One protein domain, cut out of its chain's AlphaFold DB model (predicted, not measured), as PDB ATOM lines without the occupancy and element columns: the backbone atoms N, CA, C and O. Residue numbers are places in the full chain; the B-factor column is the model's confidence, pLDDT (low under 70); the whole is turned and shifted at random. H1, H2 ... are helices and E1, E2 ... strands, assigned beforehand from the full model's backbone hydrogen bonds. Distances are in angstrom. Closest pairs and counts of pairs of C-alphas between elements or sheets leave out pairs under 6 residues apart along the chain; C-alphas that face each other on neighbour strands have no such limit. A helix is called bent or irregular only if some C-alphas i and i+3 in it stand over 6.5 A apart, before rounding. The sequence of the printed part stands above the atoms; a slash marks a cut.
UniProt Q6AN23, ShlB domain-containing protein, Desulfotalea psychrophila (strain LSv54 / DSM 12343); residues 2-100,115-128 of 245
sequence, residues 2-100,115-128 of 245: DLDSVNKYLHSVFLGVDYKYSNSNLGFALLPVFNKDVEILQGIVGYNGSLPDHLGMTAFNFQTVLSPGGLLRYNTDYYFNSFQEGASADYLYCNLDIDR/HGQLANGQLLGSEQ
ATOM      1  N   ASP A   2     122.532 154.602 168.518       94.69
ATOM      2  CA  ASP A   2     121.516 153.577 168.724       94.69
ATOM      3  C   ASP A   2     121.077 153.012 167.373       94.69
ATOM      4  O   ASP A   2     121.012 153.737 166.379       94.69
ATOM      5  N   LEU A   3     120.850 151.704 167.343       95.69
ATOM      6  CA  LEU A   3     120.372 150.970 166.181       95.69
ATOM      7  C   LEU A   3     118.898 150.603 166.387       95.69
ATOM      8  O   LEU A   3     118.419 150.529 167.523       95.69
ATOM      9  N   ASP A   4     118.185 150.365 165.289       95.19
ATOM     10  CA  ASP A   4     116.772 149.992 165.335       95.19
ATOM     11  C   ASP A   4     116.575 148.699 166.133       95.19
ATOM     12  O   ASP A   4     117.163 147.661 165.834       95.19
ATOM     13  N   SER A   5     115.711 148.751 167.145       92.69
ATOM     14  CA  SER A   5     115.446 147.603 168.011       92.69
ATOM     15  C   SER A   5     114.916 146.398 167.230       92.69
ATOM     16  O   SER A   5     114.019 146.539 166.395       92.69
ATOM     17  N   VAL A   6     115.369 145.195 167.589       94.31
ATOM     18  CA  VAL A   6     114.844 143.934 167.044       94.31
ATOM     19  C   VAL A   6     113.976 143.252 168.103       94.31
ATOM     20  O   VAL A   6     114.477 142.654 169.054       94.31
ATOM     21  N   ASN A   7     112.651 143.317 167.958       94.25
ATOM     22  CA  ASN A   7     111.700 142.913 169.004       94.25
ATOM     23  C   ASN A   7     111.950 143.670 170.323       94.25
ATOM     24  O   ASN A   7     111.740 144.874 170.397       94.25
ATOM     25  N   LYS A   8     112.377 142.960 171.374       94.06
ATOM     26  CA  LYS A   8     112.727 143.534 172.681       94.06
ATOM     27  C   LYS A   8     114.216 143.865 172.806       94.06
ATOM     28  O   LYS A   8     114.626 144.395 173.831       94.06
ATOM     29  N   TYR A   9     115.020 143.503 171.810       96.69
ATOM     30  CA  TYR A   9     116.459 143.685 171.837       96.69
ATOM     31  C   TYR A   9     116.826 145.125 171.477       96.69
ATOM     32  O   TYR A   9     116.510 145.593 170.382       96.69
ATOM     33  N   LEU A  10     117.494 145.809 172.403       97.44
ATOM     34  CA  LEU A  10     118.050 147.144 172.210       97.44
ATOM     35  C   LEU A  10     119.549 147.022 171.982       97.44
ATOM     36  O   LEU A  10     120.221 146.265 172.682       97.44
ATOM     37  N   HIS A  11     120.081 147.772 171.024       98.19
ATOM     38  CA  HIS A  11     121.501 147.729 170.721       98.19
ATOM     39  C   HIS A  11     122.029 149.032 170.140       98.19
ATOM     40  O   HIS A  11     121.292 149.828 169.562       98.19
ATOM     41  N   SER A  12     123.323 149.250 170.322       98.06
ATOM     42  CA  SER A  12     124.017 150.439 169.849       98.06
ATOM     43  C   SER A  12     125.461 150.115 169.509       98.06
ATOM     44  O   SER A  12     126.047 149.174 170.041       98.06
ATOM     45  N   VAL A  13     126.043 150.921 168.632       98.31
ATOM     46  CA  VAL A  13     127.486 150.941 168.373       98.31
ATOM     47  C   VAL A  13     128.076 152.245 168.878       98.31
ATOM     48  O   VAL A  13     127.422 153.293 168.841       98.31
ATOM     49  N   PHE A  14     129.320 152.217 169.331       97.44
ATOM     50  CA  PHE A  14     130.040 153.417 169.730       97.44
ATOM     51  C   PHE A  14     131.483 153.385 169.244       97.44
ATOM     52  O   PHE A  14     132.068 152.329 169.014       97.44
ATOM     53  N   LEU A  15     132.023 154.584 169.069       98.12
ATOM     54  CA  LEU A  15     133.414 154.837 168.742       98.12
ATOM     55  C   LEU A  15     133.948 155.802 169.794       98.12
ATOM     56  O   LEU A  15     133.239 156.726 170.196       98.12
ATOM     57  N   GLY A  16     135.178 155.585 170.231       97.31
ATOM     58  CA  GLY A  16     135.838 156.398 171.239       97.31
ATOM     59  C   GLY A  16     137.320 156.555 170.946       97.31
ATOM     60  O   GLY A  16     137.912 155.777 170.200       97.31
ATOM     61  N   VAL A  17     137.908 157.580 171.547       97.62
ATOM     62  CA  VAL A  17     139.354 157.766 171.636       97.62
ATOM     63  C   VAL A  17     139.658 158.043 173.098       97.62
ATOM     64  O   VAL A  17     138.965 158.840 173.728       97.62
ATOM     65  N   ASP A  18     140.667 157.370 173.626       96.56
ATOM     66  CA  ASP A  18     141.108 157.483 175.009       96.56
ATOM     67  C   ASP A  18     142.569 157.940 175.039       96.56
ATOM     68  O   ASP A  18     143.410 157.422 174.299       96.56
ATOM     69  N   TYR A  19     142.845 158.941 175.874       96.50
ATOM     70  CA  TYR A  19     144.184 159.458 176.129       96.50
ATOM     71  C   TYR A  19     144.476 159.359 177.619       96.50
ATOM     72  O   TYR A  19     143.749 159.923 178.441       96.50
ATOM     73  N   LYS A  20     145.576 158.690 177.956       95.06
ATOM     74  CA  LYS A  20     146.065 158.567 179.328       95.06
ATOM     75  C   LYS A  20     147.507 159.040 179.389       95.06
ATOM     76  O   LYS A  20     148.321 158.673 178.547       95.06
ATOM     77  N   TYR A  21     147.820 159.800 180.426       93.19
ATOM     78  CA  TYR A  21     149.185 160.134 180.811       93.19
ATOM     79  C   TYR A  21     149.417 159.618 182.224       93.19
ATOM     80  O   TYR A  21     148.589 159.835 183.111       93.19
ATOM     81  N   SER A  22     150.535 158.933 182.424       88.75
ATOM     82  CA  SER A  22     150.943 158.431 183.728       88.75
ATOM     83  C   SER A  22     152.385 158.821 183.998       88.75
ATOM     84  O   SER A  22     153.253 158.691 183.132       88.75
ATOM     85  N   ASN A  23     152.623 159.283 185.221       85.06
ATOM     86  CA  ASN A  23     153.951 159.516 185.749       85.06
ATOM     87  C   ASN A  23     154.172 158.659 186.998       85.06
ATOM     88  O   ASN A  23     153.277 158.457 187.815       85.06
ATOM     89  N   SER A  24     155.382 158.132 187.143       74.06
ATOM     90  CA  SER A  24     155.783 157.393 188.337       74.06
ATOM     91  C   SER A  24     157.077 157.969 188.879       74.06
ATOM     92  O   SER A  24     158.106 157.957 188.198       74.06
ATOM     93  N   ASN A  25     157.007 158.484 190.109       68.62
ATOM     94  CA  ASN A  25     158.136 159.011 190.855       68.62
ATOM     95  C   ASN A  25     158.495 158.066 192.010       68.62
ATOM     96  O   ASN A  25     157.918 158.104 193.092       68.62
ATOM     97  N   LEU A  26     159.504 157.219 191.809       58.75
ATOM     98  CA  LEU A  26     160.047 156.424 192.909       58.75
ATOM     99  C   LEU A  26     161.090 157.260 193.653       58.75
ATOM    100  O   LEU A  26     162.175 157.548 193.138       58.75
ATOM    101  N   GLY A  27     160.731 157.686 194.863       55.28
ATOM    102  CA  GLY A  27     161.636 158.345 195.798       55.28
ATOM    103  C   GLY A  27     162.255 157.339 196.763       55.28
ATOM    104  O   GLY A  27     161.543 156.532 197.354       55.28
ATOM    105  N   PHE A  28     163.569 157.419 196.970       52.00
ATOM    106  CA  PHE A  28     164.235 156.738 198.080       52.00
ATOM    107  C   PHE A  28     164.961 157.796 198.908       52.00
ATOM    108  O   PHE A  28     165.778 158.546 198.379       52.00
ATOM    109  N   ALA A  29     164.622 157.900 200.196       58.22
ATOM    110  CA  ALA A  29     165.242 158.837 201.139       58.22
ATOM    111  C   ALA A  29     165.333 160.304 200.639       58.22
ATOM    112  O   ALA A  29     166.407 160.900 200.628       58.22
ATOM    113  N   LEU A  30     164.185 160.897 200.270       57.12
ATOM    114  CA  LEU A  30     164.002 162.318 199.895       57.12
ATOM    115  C   LEU A  30     164.628 162.777 198.562       57.12
ATOM    116  O   LEU A  30     164.513 163.957 198.227       57.12
ATOM    117  N   LEU A  31     165.211 161.879 197.763       56.44
ATOM    118  CA  LEU A  31     165.612 162.169 196.383       56.44
ATOM    119  C   LEU A  31     164.736 161.363 195.408       56.44
ATOM    120  O   LEU A  31     164.579 160.154 195.602       56.44
ATOM    121  N   PRO A  32     164.143 161.984 194.370       52.78
ATOM    122  CA  PRO A  32     163.505 161.233 193.293       52.78
ATOM    123  C   PRO A  32     164.593 160.482 192.512       52.78
ATOM    124  O   PRO A  32     165.494 161.103 191.954       52.78
ATOM    125  N   VAL A  33     164.537 159.147 192.509       59.31
ATOM    126  CA  VAL A  33     165.565 158.291 191.885       59.31
ATOM    127  C   VAL A  33     165.134 157.838 190.488       59.31
ATOM    128  O   VAL A  33     165.981 157.636 189.624       59.31
ATOM    129  N   PHE A  34     163.827 157.761 190.216       61.12
ATOM    130  CA  PHE A  34     163.299 157.438 188.890       61.12
ATOM    131  C   PHE A  34     162.036 158.248 188.602       61.12
ATOM    132  O   PHE A  34     161.088 158.183 189.381       61.12
ATOM    133  N   ASN A  35     162.032 158.982 187.486       69.31
ATOM    134  CA  ASN A  35     160.821 159.527 186.878       69.31
ATOM    135  C   ASN A  35     160.566 158.770 185.574       69.31
ATOM    136  O   ASN A  35     161.436 158.758 184.699       69.31
ATOM    137  N   LYS A  36     159.412 158.118 185.462       79.81
ATOM    138  CA  LYS A  36     158.978 157.442 184.238       79.81
ATOM    139  C   LYS A  36     157.684 158.092 183.780       79.81
ATOM    140  O   LYS A  36     156.743 158.173 184.564       79.81
ATOM    141  N   ASP A  37     157.660 158.536 182.531       89.69
ATOM    142  CA  ASP A  37     156.489 159.100 181.866       89.69
ATOM    143  C   ASP A  37     156.011 158.109 180.804       89.69
ATOM    144  O   ASP A  37     156.831 157.564 180.058       89.69
ATOM    145  N   VAL A  38     154.703 157.879 180.721       92.62
ATOM    146  CA  VAL A  38     154.096 157.083 179.651       92.62
ATOM    147  C   VAL A  38     152.781 157.703 179.200       92.62
ATOM    148  O   VAL A  38     151.995 158.204 180.006       92.62
ATOM    149  N   GLU A  39     152.556 157.672 177.891       95.44
ATOM    150  CA  GLU A  39     151.323 158.123 177.256       95.44
ATOM    151  C   GLU A  39     150.675 156.974 176.490       95.44
ATOM    152  O   GLU A  39     151.337 156.238 175.755       95.44
ATOM    153  N   ILE A  40     149.358 156.852 176.620       95.88
ATOM    154  CA  ILE A  40     148.521 155.960 175.822       95.88
ATOM    155  C   ILE A  40     147.592 156.835 174.990       95.88
ATOM    156  O   ILE A  40     146.927 157.715 175.533       95.88
ATOM    157  N   LEU A  41     147.529 156.567 173.687       97.31
ATOM    158  CA  LEU A  41     146.484 157.069 172.806       97.31
ATOM    159  C   LEU A  41     145.886 155.882 172.062       97.31
ATOM    160  O   LEU A  41     146.568 155.254 171.254       97.31
ATOM    161  N   GLN A  42     144.621 155.584 172.336       98.12
ATOM    162  CA  GLN A  42     143.967 154.389 171.818       98.12
ATOM    163  C   GLN A  42     142.578 154.685 171.262       98.12
ATOM    164  O   GLN A  42     141.847 155.540 171.764       98.12
ATOM    165  N   GLY A  43     142.223 153.978 170.195       98.44
ATOM    166  CA  GLY A  43     140.885 153.961 169.629       98.44
ATOM    167  C   GLY A  43     140.052 152.852 170.258       98.44
ATOM    168  O   GLY A  43     140.570 151.785 170.584       98.44
ATOM    169  N   ILE A  44     138.756 153.100 170.400       98.44
ATOM    170  CA  ILE A  44     137.793 152.150 170.948       98.44
ATOM    171  C   ILE A  44     136.648 152.013 169.954       98.44
ATOM    172  O   ILE A  44     136.073 153.009 169.511       98.44
ATOM    173  N   VAL A  45     136.294 150.779 169.626       98.56
ATOM    174  CA  VAL A  45     135.074 150.444 168.892       98.56
ATOM    175  C   VAL A  45     134.285 149.482 169.747       98.56
ATOM    176  O   VAL A  45     134.848 148.507 170.237       98.56
ATOM    177  N   GLY A  46     132.991 149.717 169.919       98.38
ATOM    178  CA  GLY A  46     132.189 148.814 170.722       98.38
ATOM    179  C   GLY A  46     130.742 148.701 170.299       98.38
ATOM    180  O   GLY A  46     130.216 149.481 169.500       98.38
ATOM    181  N   TYR A  47     130.117 147.677 170.854       98.50
ATOM    182  CA  TYR A  47     128.745 147.288 170.619       98.50
ATOM    183  C   TYR A  47     128.091 146.927 171.948       98.50
ATOM    184  O   TYR A  47     128.597 146.090 172.694       98.50
ATOM    185  N   ASN A  48     126.952 147.552 172.225       98.38
ATOM    186  CA  ASN A  48     126.127 147.236 173.378       98.38
ATOM    187  C   ASN A  48     124.878 146.502 172.921       98.38
ATOM    188  O   ASN A  48     124.256 146.878 171.927       98.38
ATOM    189  N   GLY A  49     124.478 145.509 173.701       98.00
ATOM    190  CA  GLY A  49     123.234 144.788 173.536       98.00
ATOM    191  C   GLY A  49     122.493 144.669 174.853       98.00
ATOM    192  O   GLY A  49     123.093 144.499 175.913       98.00
ATOM    193  N   SER A  50     121.170 144.727 174.794       97.88
ATOM    194  CA  SER A  50     120.323 144.495 175.947       97.88
ATOM    195  C   SER A  50     119.025 143.803 175.570       97.88
ATOM    196  O   SER A  50     118.300 144.236 174.677       97.88
ATOM    197  N   LEU A  51     118.739 142.705 176.262       97.56
ATOM    198  CA  LEU A  51     117.600 141.842 176.015       97.56
ATOM    199  C   LEU A  51     116.855 141.568 177.327       97.56
ATOM    200  O   LEU A  51     117.327 140.771 178.143       97.56
ATOM    201  N   PRO A  52     115.685 142.187 177.545       97.38
ATOM    202  CA  PRO A  52     114.779 141.777 178.600       97.38
ATOM    203  C   PRO A  52     114.021 140.501 178.201       97.38
ATOM    204  O   PRO A  52     113.586 140.332 177.057       97.38
ATOM    205  N   ASP A  53     113.798 139.626 179.172       95.88
ATOM    206  CA  ASP A  53     112.994 138.414 179.052       95.88
ATOM    207  C   ASP A  53     112.070 138.232 180.267       95.88
ATOM    208  O   ASP A  53     111.990 139.078 181.153       95.88
ATOM    209  N   HIS A  54     111.314 137.134 180.287       95.94
ATOM    210  CA  HIS A  54     110.347 136.834 181.348       95.94
ATOM    211  C   HIS A  54     110.938 136.709 182.762       95.94
ATOM    212  O   HIS A  54     110.203 136.876 183.731       95.94
ATOM    213  N   LEU A  55     112.231 136.404 182.888       95.81
ATOM    214  CA  LEU A  55     112.919 136.234 184.165       95.81
ATOM    215  C   LEU A  55     113.813 137.427 184.504       95.81
ATOM    216  O   LEU A  55     114.375 137.443 185.590       95.81
ATOM    217  N   GLY A  56     113.980 138.410 183.623       96.81
ATOM    218  CA  GLY A  56     114.804 139.579 183.909       96.81
ATOM    219  C   GLY A  56     115.442 140.162 182.662       96.81
ATOM    220  O   GLY A  56     114.749 140.455 181.691       96.81
ATOM    221  N   MET A  57     116.752 140.385 182.700       97.94
ATOM    222  CA  MET A  57     117.458 141.129 181.658       97.94
ATOM    223  C   MET A  57     118.892 140.647 181.503       97.94
ATOM    224  O   MET A  57     119.592 140.409 182.487       97.94
ATOM    225  N   THR A  58     119.321 140.518 180.253       98.50
ATOM    226  CA  THR A  58     120.716 140.275 179.886       98.50
ATOM    227  C   THR A  58     121.232 141.490 179.136       98.50
ATOM    228  O   THR A  58     120.651 141.877 178.125       98.50
ATOM    229  N   ALA A  59     122.315 142.084 179.609       98.38
ATOM    230  CA  ALA A  59     123.077 143.084 178.883       98.38
ATOM    231  C   ALA A  59     124.434 142.496 178.496       98.38
ATOM    232  O   ALA A  59     124.973 141.653 179.211       98.38
ATOM    233  N   PHE A  60     124.982 142.934 177.372       97.06
ATOM    234  CA  PHE A  60     126.360 142.646 177.023       97.06
ATOM    235  C   PHE A  60     127.016 143.843 176.348       97.06
ATOM    236  O   PHE A  60     126.359 144.614 175.646       97.06
ATOM    237  N   ASN A  61     128.317 143.983 176.559       98.44
ATOM    238  CA  ASN A  61     129.168 144.953 175.892       98.44
ATOM    239  C   ASN A  61     130.331 144.189 175.270       98.44
ATOM    240  O   ASN A  61     130.991 143.405 175.942       98.44
ATOM    241  N   PHE A  62     130.550 144.394 173.981       98.62
ATOM    242  CA  PHE A  62     131.770 143.967 173.320       98.62
ATOM    243  C   PHE A  62     132.531 145.211 172.889       98.62
ATOM    244  O   PHE A  62     131.958 146.075 172.225       98.62
ATOM    245  N   GLN A  63     133.814 145.283 173.215       98.31
ATOM    246  CA  GLN A  63     134.677 146.374 172.786       98.31
ATOM    247  C   GLN A  63     136.010 145.848 172.271       98.31
ATOM    248  O   GLN A  63     136.564 144.889 172.798       98.31
ATOM    249  N   THR A  64     136.538 146.519 171.259       98.69
ATOM    250  CA  THR A  64     137.899 146.353 170.765       98.69
ATOM    251  C   THR A  64     138.638 147.657 170.986       98.69
ATOM    252  O   THR A  64     138.148 148.729 170.623       98.69
ATOM    253  N   VAL A  65     139.820 147.548 171.573       98.69
ATOM    254  CA  VAL A  65     140.720 148.656 171.852       98.69
ATOM    255  C   VAL A  65     141.996 148.443 171.057       98.69
ATOM    256  O   VAL A  65     142.535 147.337 171.026       98.69
ATOM    257  N   LEU A  66     142.451 149.496 170.386       98.31
ATOM    258  CA  LEU A  66     143.664 149.481 169.581       98.31
ATOM    259  C   LEU A  66     144.515 150.714 169.873       98.31
ATOM    260  O   LEU A  66     144.031 151.844 169.817       98.31
ATOM    261  N   SER A  67     145.796 150.499 170.126       98.12
ATOM    262  CA  SER A  67     146.808 151.549 170.202       98.12
ATOM    263  C   SER A  67     147.826 151.259 169.110       98.12
ATOM    264  O   SER A  67     148.440 150.205 169.175       98.12
ATOM    265  N   PRO A  68     148.025 152.138 168.114       96.81
ATOM    266  CA  PRO A  68     149.041 151.923 167.081       96.81
ATOM    267  C   PRO A  68     150.470 152.218 167.569       96.81
ATOM    268  O   PRO A  68     151.428 151.939 166.854       96.81
ATOM    269  N   GLY A  69     150.620 152.830 168.749       95.88
ATOM    270  CA  GLY A  69     151.907 153.319 169.237       95.88
ATOM    271  C   GLY A  69     152.474 154.477 168.402       95.88
ATOM    272  O   GLY A  69     151.995 154.828 167.323       95.88
ATOM    273  N   GLY A  70     153.518 155.117 168.915       94.94
ATOM    274  CA  GLY A  70     154.341 156.107 168.216       94.94
ATOM    275  C   GLY A  70     153.669 157.443 167.887       94.94
ATOM    276  O   GLY A  70     154.292 158.276 167.231       94.94
ATOM    277  N   LEU A  71     152.427 157.678 168.320       94.50
ATOM    278  CA  LEU A  71     151.678 158.897 167.979       94.50
ATOM    279  C   LEU A  71     151.997 160.087 168.892       94.50
ATOM    280  O   LEU A  71     151.743 161.234 168.526       94.50
ATOM    281  N   LEU A  72     152.538 159.815 170.079       95.19
ATOM    282  CA  LEU A  72     152.851 160.803 171.109       95.19
ATOM    283  C   LEU A  72     154.288 160.646 171.605       95.19
ATOM    284  O   LEU A  72     154.969 159.665 171.305       95.19
ATOM    285  N   ARG A  73     154.748 161.619 172.399       94.38
ATOM    286  CA  ARG A  73     156.135 161.682 172.871       94.38
ATOM    287  C   ARG A  73     156.507 160.474 173.728       94.38
ATOM    288  O   ARG A  73     157.603 159.949 173.552       94.38
ATOM    289  N   TYR A  74     155.618 160.055 174.629       94.94
ATOM    290  CA  TYR A  74     155.864 158.962 175.577       94.94
ATOM    291  C   TYR A  74     155.081 157.681 175.248       94.94
ATOM    292  O   TYR A  74     154.838 156.848 176.120       94.94
ATOM    293  N   ASN A  75     154.677 157.515 173.985       95.62
ATOM    294  CA  ASN A  75     153.877 156.390 173.502       95.62
ATOM    295  C   ASN A  75     154.719 155.457 172.618       95.62
ATOM    296  O   ASN A  75     154.420 155.265 171.450       95.62
ATOM    297  N   THR A  76     155.822 154.916 173.134       96.31
ATOM    298  CA  THR A  76     156.675 153.960 172.401       96.31
ATOM    299  C   THR A  76     157.055 152.789 173.292       96.31
ATOM    300  O   THR A  76     157.025 152.909 174.519       96.31
ATOM    301  N   ASP A  77     157.481 151.681 172.682       95.56
ATOM    302  CA  ASP A  77     157.916 150.479 173.400       95.56
ATOM    303  C   ASP A  77     158.997 150.787 174.437       95.56
ATOM    304  O   ASP A  77     158.995 150.199 175.511       95.56
ATOM    305  N   TYR A  78     159.884 151.752 174.170       94.00
ATOM    306  CA  TYR A  78     160.903 152.189 175.127       94.00
ATOM    307  C   TYR A  78     160.288 152.678 176.450       94.00
ATOM    308  O   TYR A  78     160.719 152.269 177.528       94.00
ATOM    309  N   TYR A  79     159.265 153.535 176.377       93.81
ATOM    310  CA  TYR A  79     158.590 154.058 177.567       93.81
ATOM    311  C   TYR A  79     157.694 153.001 178.218       93.81
ATOM    312  O   TYR A  79     157.675 152.896 179.445       93.81
ATOM    313  N   PHE A  80     157.027 152.164 177.422       94.44
ATOM    314  CA  PHE A  80     156.170 151.084 177.917       94.44
ATOM    315  C   PHE A  80     156.972 150.024 178.677       94.44
ATOM    316  O   PHE A  80     156.651 149.737 179.831       94.44
ATOM    317  N   ASN A  81     158.082 149.548 178.098       92.25
ATOM    318  CA  ASN A  81     159.002 148.598 178.735       92.25
ATOM    319  C   ASN A  81     159.601 149.138 180.035       92.25
ATOM    320  O   ASN A  81     159.964 148.369 180.920       92.25
ATOM    321  N   SER A  82     159.693 150.465 180.184       89.69
ATOM    322  CA  SER A  82     160.145 151.054 181.443       89.69
ATOM    323  C   SER A  82     159.138 150.845 182.582       89.69
ATOM    324  O   SER A  82     159.558 150.768 183.737       89.69
ATOM    325  N   PHE A  83     157.837 150.745 182.295       86.56
ATOM    326  CA  PHE A  83     156.782 150.505 183.286       86.56
ATOM    327  C   PHE A  83     156.472 149.021 183.467       86.56
ATOM    328  O   PHE A  83     156.320 148.576 184.601       86.56
ATOM    329  N   GLN A  84     156.384 148.288 182.362       88.88
ATOM    330  CA  GLN A  84     156.071 146.868 182.332       88.88
ATOM    331  C   GLN A  84     156.968 146.215 181.289       88.88
ATOM    332  O   GLN A  84     156.837 146.481 180.095       88.88
ATOM    333  N   GLU A  85     157.889 145.370 181.735       89.88
ATOM    334  CA  GLU A  85     158.780 144.653 180.829       89.88
ATOM    335  C   GLU A  85     157.968 143.795 179.845       89.88
ATOM    336  O   GLU A  85     156.975 143.172 180.217       89.88
ATOM    337  N   GLY A  86     158.356 143.823 178.570       90.19
ATOM    338  CA  GLY A  86     157.658 143.124 177.493       90.19
ATOM    339  C   GLY A  86     156.450 143.867 176.917       90.19
ATOM    340  O   GLY A  86     155.960 143.453 175.868       90.19
ATOM    341  N   ALA A  87     155.982 144.960 177.533       94.25
ATOM    342  CA  ALA A  87     154.843 145.716 177.015       94.25
ATOM    343  C   ALA A  87     155.185 146.482 175.728       94.25
ATOM    344  O   ALA A  87     156.215 147.157 175.632       94.25
ATOM    345  N   SER A  88     154.279 146.412 174.756       95.19
ATOM    346  CA  SER A  88     154.352 147.125 173.475       95.19
ATOM    347  C   SER A  88     153.419 148.336 173.484       95.19
ATOM    348  O   SER A  88     152.344 148.280 174.080       95.19
ATOM    349  N   ALA A  89     153.808 149.429 172.824       96.62
ATOM    350  CA  ALA A  89     152.928 150.577 172.594       96.62
ATOM    351  C   ALA A  89     151.942 150.338 171.438       96.62
ATOM    352  O   ALA A  89     150.889 150.982 171.402       96.62
ATOM    353  N   ASP A  90     152.275 149.416 170.530       97.25
ATOM    354  CA  ASP A  90     151.356 148.850 169.540       97.25
ATOM    355  C   ASP A  90     150.683 147.604 170.125       97.25
ATOM    356  O   ASP A  90     151.337 146.578 170.347       97.25
ATOM    357  N   TYR A  91     149.395 147.704 170.433       97.44
ATOM    358  CA  TYR A  91     148.633 146.606 171.015       97.44
ATOM    359  C   TYR A  91     147.165 146.650 170.614       97.44
ATOM    360  O   TYR A  91     146.596 147.683 170.248       97.44
ATOM    361  N   LEU A  92     146.538 145.486 170.745       98.31
ATOM    362  CA  LEU A  92     145.120 145.284 170.539       98.31
ATOM    363  C   LEU A  92     144.590 144.349 171.619       98.31
ATOM    364  O   LEU A  92     145.147 143.276 171.856       98.31
ATOM    365  N   TYR A  93     143.467 144.721 172.221       98.44
ATOM    366  CA  TYR A  93     142.710 143.807 173.062       98.44
ATOM    367  C   TYR A  93     141.208 143.951 172.841       98.44
ATOM    368  O   TYR A  93     140.710 144.983 172.387       98.44
ATOM    369  N   CYS A  94     140.479 142.888 173.156       98.62
ATOM    370  CA  CYS A  94     139.026 142.862 173.116       98.62
ATOM    371  C   CYS A  94     138.475 142.528 174.495       98.62
ATOM    372  O   CYS A  94     138.959 141.581 175.113       98.62
ATOM    373  N   ASN A  95     137.420 143.230 174.907       98.50
ATOM    374  CA  ASN A  95     136.658 142.895 176.102       98.50
ATOM    375  C   ASN A  95     135.248 142.439 175.741       98.50
ATOM    376  O   ASN A  95     134.638 142.935 174.790       98.50
ATOM    377  N   LEU A  96     134.736 141.503 176.530       98.69
ATOM    378  CA  LEU A  96     133.349 141.074 176.521       98.69
ATOM    379  C   LEU A  96     132.813 141.105 177.950       98.69
ATOM    380  O   LEU A  96     133.227 140.300 178.782       98.69
ATOM    381  N   ASP A  97     131.854 141.982 178.203       98.69
ATOM    382  CA  ASP A  97     131.082 142.025 179.437       98.69
ATOM    383  C   ASP A  97     129.696 141.434 179.200       98.69
ATOM    384  O   ASP A  97     129.037 141.742 178.208       98.69
ATOM    385  N   ILE A  98     129.230 140.598 180.123       98.69
ATOM    386  CA  ILE A  98     127.873 140.054 180.149       98.69
ATOM    387  C   ILE A  98     127.317 140.244 181.557       98.69
ATOM    388  O   ILE A  98     127.835 139.680 182.516       98.69
ATOM    389  N   ASP A  99     126.218 140.979 181.666       98.50
ATOM    390  CA  ASP A  99     125.485 141.211 182.905       98.50
ATOM    391  C   ASP A  99     124.104 140.555 182.799       98.50
ATOM    392  O   ASP A  99     123.254 140.973 182.009       98.50
ATOM    393  N   ARG A 100     123.847 139.529 183.612       98.44
ATOM    394  CA  ARG A 100     122.551 138.850 183.708       98.44
ATOM    395  C   ARG A 100     121.917 139.086 185.071       98.44
ATOM    396  O   ARG A 100     122.436 138.622 186.084       98.44
ATOM    397  N   HIS A 115     133.172 139.034 182.763       98.75
ATOM    398  CA  HIS A 115     134.079 139.888 182.015       98.75
ATOM    399  C   HIS A 115     135.161 138.999 181.414       98.75
ATOM    400  O   HIS A 115     135.720 138.157 182.112       98.75
ATOM    401  N   GLY A 116     135.448 139.156 180.132       98.56
ATOM    402  CA  GLY A 116     136.566 138.499 179.472       98.56
ATOM    403  C   GLY A 116     137.411 139.519 178.733       98.56
ATOM    404  O   GLY A 116     136.845 140.383 178.074       98.56
ATOM    405  N   GLN A 117     138.731 139.380 178.805       98.69
ATOM    406  CA  GLN A 117     139.689 140.154 178.019       98.69
ATOM    407  C   GLN A 117     140.574 139.202 177.224       98.69
ATOM    408  O   GLN A 117     141.032 138.181 177.744       98.69
ATOM    409  N   LEU A 118     140.827 139.542 175.965       98.38
ATOM    410  CA  LEU A 118     141.801 138.865 175.121       98.38
ATOM    411  C   LEU A 118     142.722 139.910 174.502       98.38
ATOM    412  O   LEU A 118     142.278 140.698 173.669       98.38
ATOM    413  N   ALA A 119     143.985 139.892 174.904       98.00
ATOM    414  CA  ALA A 119     145.041 140.752 174.395       98.00
ATOM    415  C   ALA A 119     145.926 140.003 173.390       98.00
ATOM    416  O   ALA A 119     146.042 138.776 173.427       98.00
ATOM    417  N   ASN A 120     146.554 140.747 172.481       96.44
ATOM    418  CA  ASN A 120     147.528 140.211 171.529       96.44
ATOM    419  C   ASN A 120     148.967 140.153 172.078       96.44
ATOM    420  O   ASN A 120     149.868 139.731 171.350       96.44
ATOM    421  N   GLY A 121     149.184 140.584 173.320       94.81
ATOM    422  CA  GLY A 121     150.476 140.578 173.989       94.81
ATOM    423  C   GLY A 121     150.421 141.249 175.359       94.81
ATOM    424  O   GLY A 121     149.348 141.579 175.867       94.81
ATOM    425  N   GLN A 122     151.604 141.478 175.930       95.12
ATOM    426  CA  GLN A 122     151.773 142.146 177.216       95.12
ATOM    427  C   GLN A 122     151.253 143.587 177.169       95.12
ATOM    428  O   GLN A 122     151.696 144.404 176.356       95.12
ATOM    429  N   LEU A 123     150.362 143.915 178.095       95.75
ATOM    430  CA  LEU A 123     149.784 145.236 178.268       95.75
ATOM    431  C   LEU A 123     150.428 145.968 179.451       95.75
ATOM    432  O   LEU A 123     150.990 145.362 180.366       95.75
ATOM    433  N   LEU A 124     150.304 147.299 179.464       94.81
ATOM    434  CA  LEU A 124     150.568 148.081 180.672       94.81
ATOM    435  C   LEU A 124     149.548 147.726 181.752       94.81
ATOM    436  O   LEU A 124     148.383 147.481 181.449       94.81
ATOM    437  N   GLY A 125     149.950 147.794 183.024       92.38
ATOM    438  CA  GLY A 125     149.070 147.451 184.145       92.38
ATOM    439  C   GLY A 125     147.726 148.194 184.155       92.38
ATOM    440  O   GLY A 125     146.733 147.644 184.624       92.38
ATOM    441  N   SER A 126     147.649 149.408 183.596       92.88
ATOM    442  CA  SER A 126     146.386 150.150 183.460       92.88
ATOM    443  C   SER A 126     145.383 149.505 182.499       92.88
ATOM    444  O   SER A 126     144.186 149.729 182.659       92.88
ATOM    445  N   GLU A 127     145.857 148.715 181.533       96.31
ATOM    446  CA  GLU A 127     145.045 148.011 180.530       96.31
ATOM    447  C   GLU A 127     144.896 146.506 180.838       96.31
ATOM    448  O   GLU A 127     144.166 145.793 180.155       96.31
ATOM    449  N   GLN A 128     145.575 146.000 181.869       96.56
ATOM    450  CA  GLN A 128     145.416 144.628 182.357       96.56
ATOM    451  C   GLN A 128     144.186 144.486 183.258       96.56
ATOM    452  O   GLN A 128     143.828 145.408 184.002       96.56
TER     453      GLN A 128
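Overview. This is residues 2 to 100 and 115 to 128 of the 245 residues of the protein "ShlB domain-containing protein" of Desulfotalea psychrophila (strain LSv54 / DSM 12343) (UniProt Q6AN23). The domain is one long, twisted antiparallel sheet bent into a broad V. E1 to E6 lie side by side in one arm of the V, while the bent hairpin of E2 and E3 runs on as the other arm, with the short helix H1 beside E3. The printed part has 113 residues with six named strands and one named helix, along the chain E1 E2 E3 E4 H1 E5 E6; the sheet's order is E1 - E2 - E3 - E4 - E5 - E6, all antiparallel. The class is mostly strand, with helices holding 7 and strands 77 of the 84 residues in named elements. The whole is loose, with a radius of gyration of the C-alphas of 18.7 A, and the C-alphas span 62 by 29 by 21 A along their three main axes.

Along the chain. E3, residues 31 to 53, is the longest strand by residues and measures 60.3 A from first to last C-alpha. E2, residues 9 to 28, measures 56.1 A. E2 bends by 61 degrees at residue 13, and E3 bends by 64 degrees at residue 43. E4, residues 56 to 68, is 40.1 A long, and E5, residues 90 to 100, is 33.6 A long. The shorter strands are E1, residues 2 to 6, 11.8 A, and E6, residues 115 to 119, 13.4 A. H1, residues 77 to 83, is 10.0 A long. C-alpha 2, where E1 begins, is at (121.516, 153.577, 168.724); C-alpha 31, where E3 begins, is at (165.612, 162.169, 196.383); C-alpha 119, where E6 ends, is at (145.041, 140.752, 174.395).

Arrangement. E2 and E3 form a hairpin with an angle of 165 degrees between their directions, and C-alphas 9 and 51 face each other at 4.7 A. N 16 and O 44 are within hydrogen-bond range at 2.8 A, and N 26 and O 34 at 3.1 A. On the other side of E3 is E4, antiparallel at 140 degrees, and these two also form a hairpin. C-alphas 42 and 67 face each other at 4.3 A, and N 49 and O 60 are 2.8 A apart. E1 and E2 form a hairpin at 135 degrees, with N 6 and O 9 at 3.0 A. E1 E2 E3 E4 are a meander, each strand the antiparallel neighbour of the one before. E5 is antiparallel to E4 at 175 degrees, with N 63 and O 95 at 2.9 A. E6 is antiparallel to E5 at 166 degrees, with N 96 and O 116 at 2.8 A. E1 and E6 are the edge strands, and they are apart. H1 is on the sheet, at the sheet's level with a height over the sheet of 1.5 A. Its closest C-alpha pair with E3 is Val 38 and Tyr 79, 5.8 A apart. In H1, 2 of 3 O i to N i+4 pairs are within hydrogen-bond range.

Size, cuts and confidence. The C-alphas farthest apart in the domain are those of Asn 7 and Ala 29, at 64.4 A. Residues 101 to 114 are cut out and not printed, and C-alphas 100 and 115 are 11.7 A apart across the cut between E5 and E6. Of the links that are printed whole, E1 to E2, E2 to E3 and E3 to E4 are tight, E4 to H1 and H1 to E5 are short, and none is long. After E6, residues 120 to 128 hold no named element. The mean pLDDT of the printed part is 92.1. Residues 25 to 35, of which 25 to 28 belong to E2 and 31 to 35 to E3, are under 70.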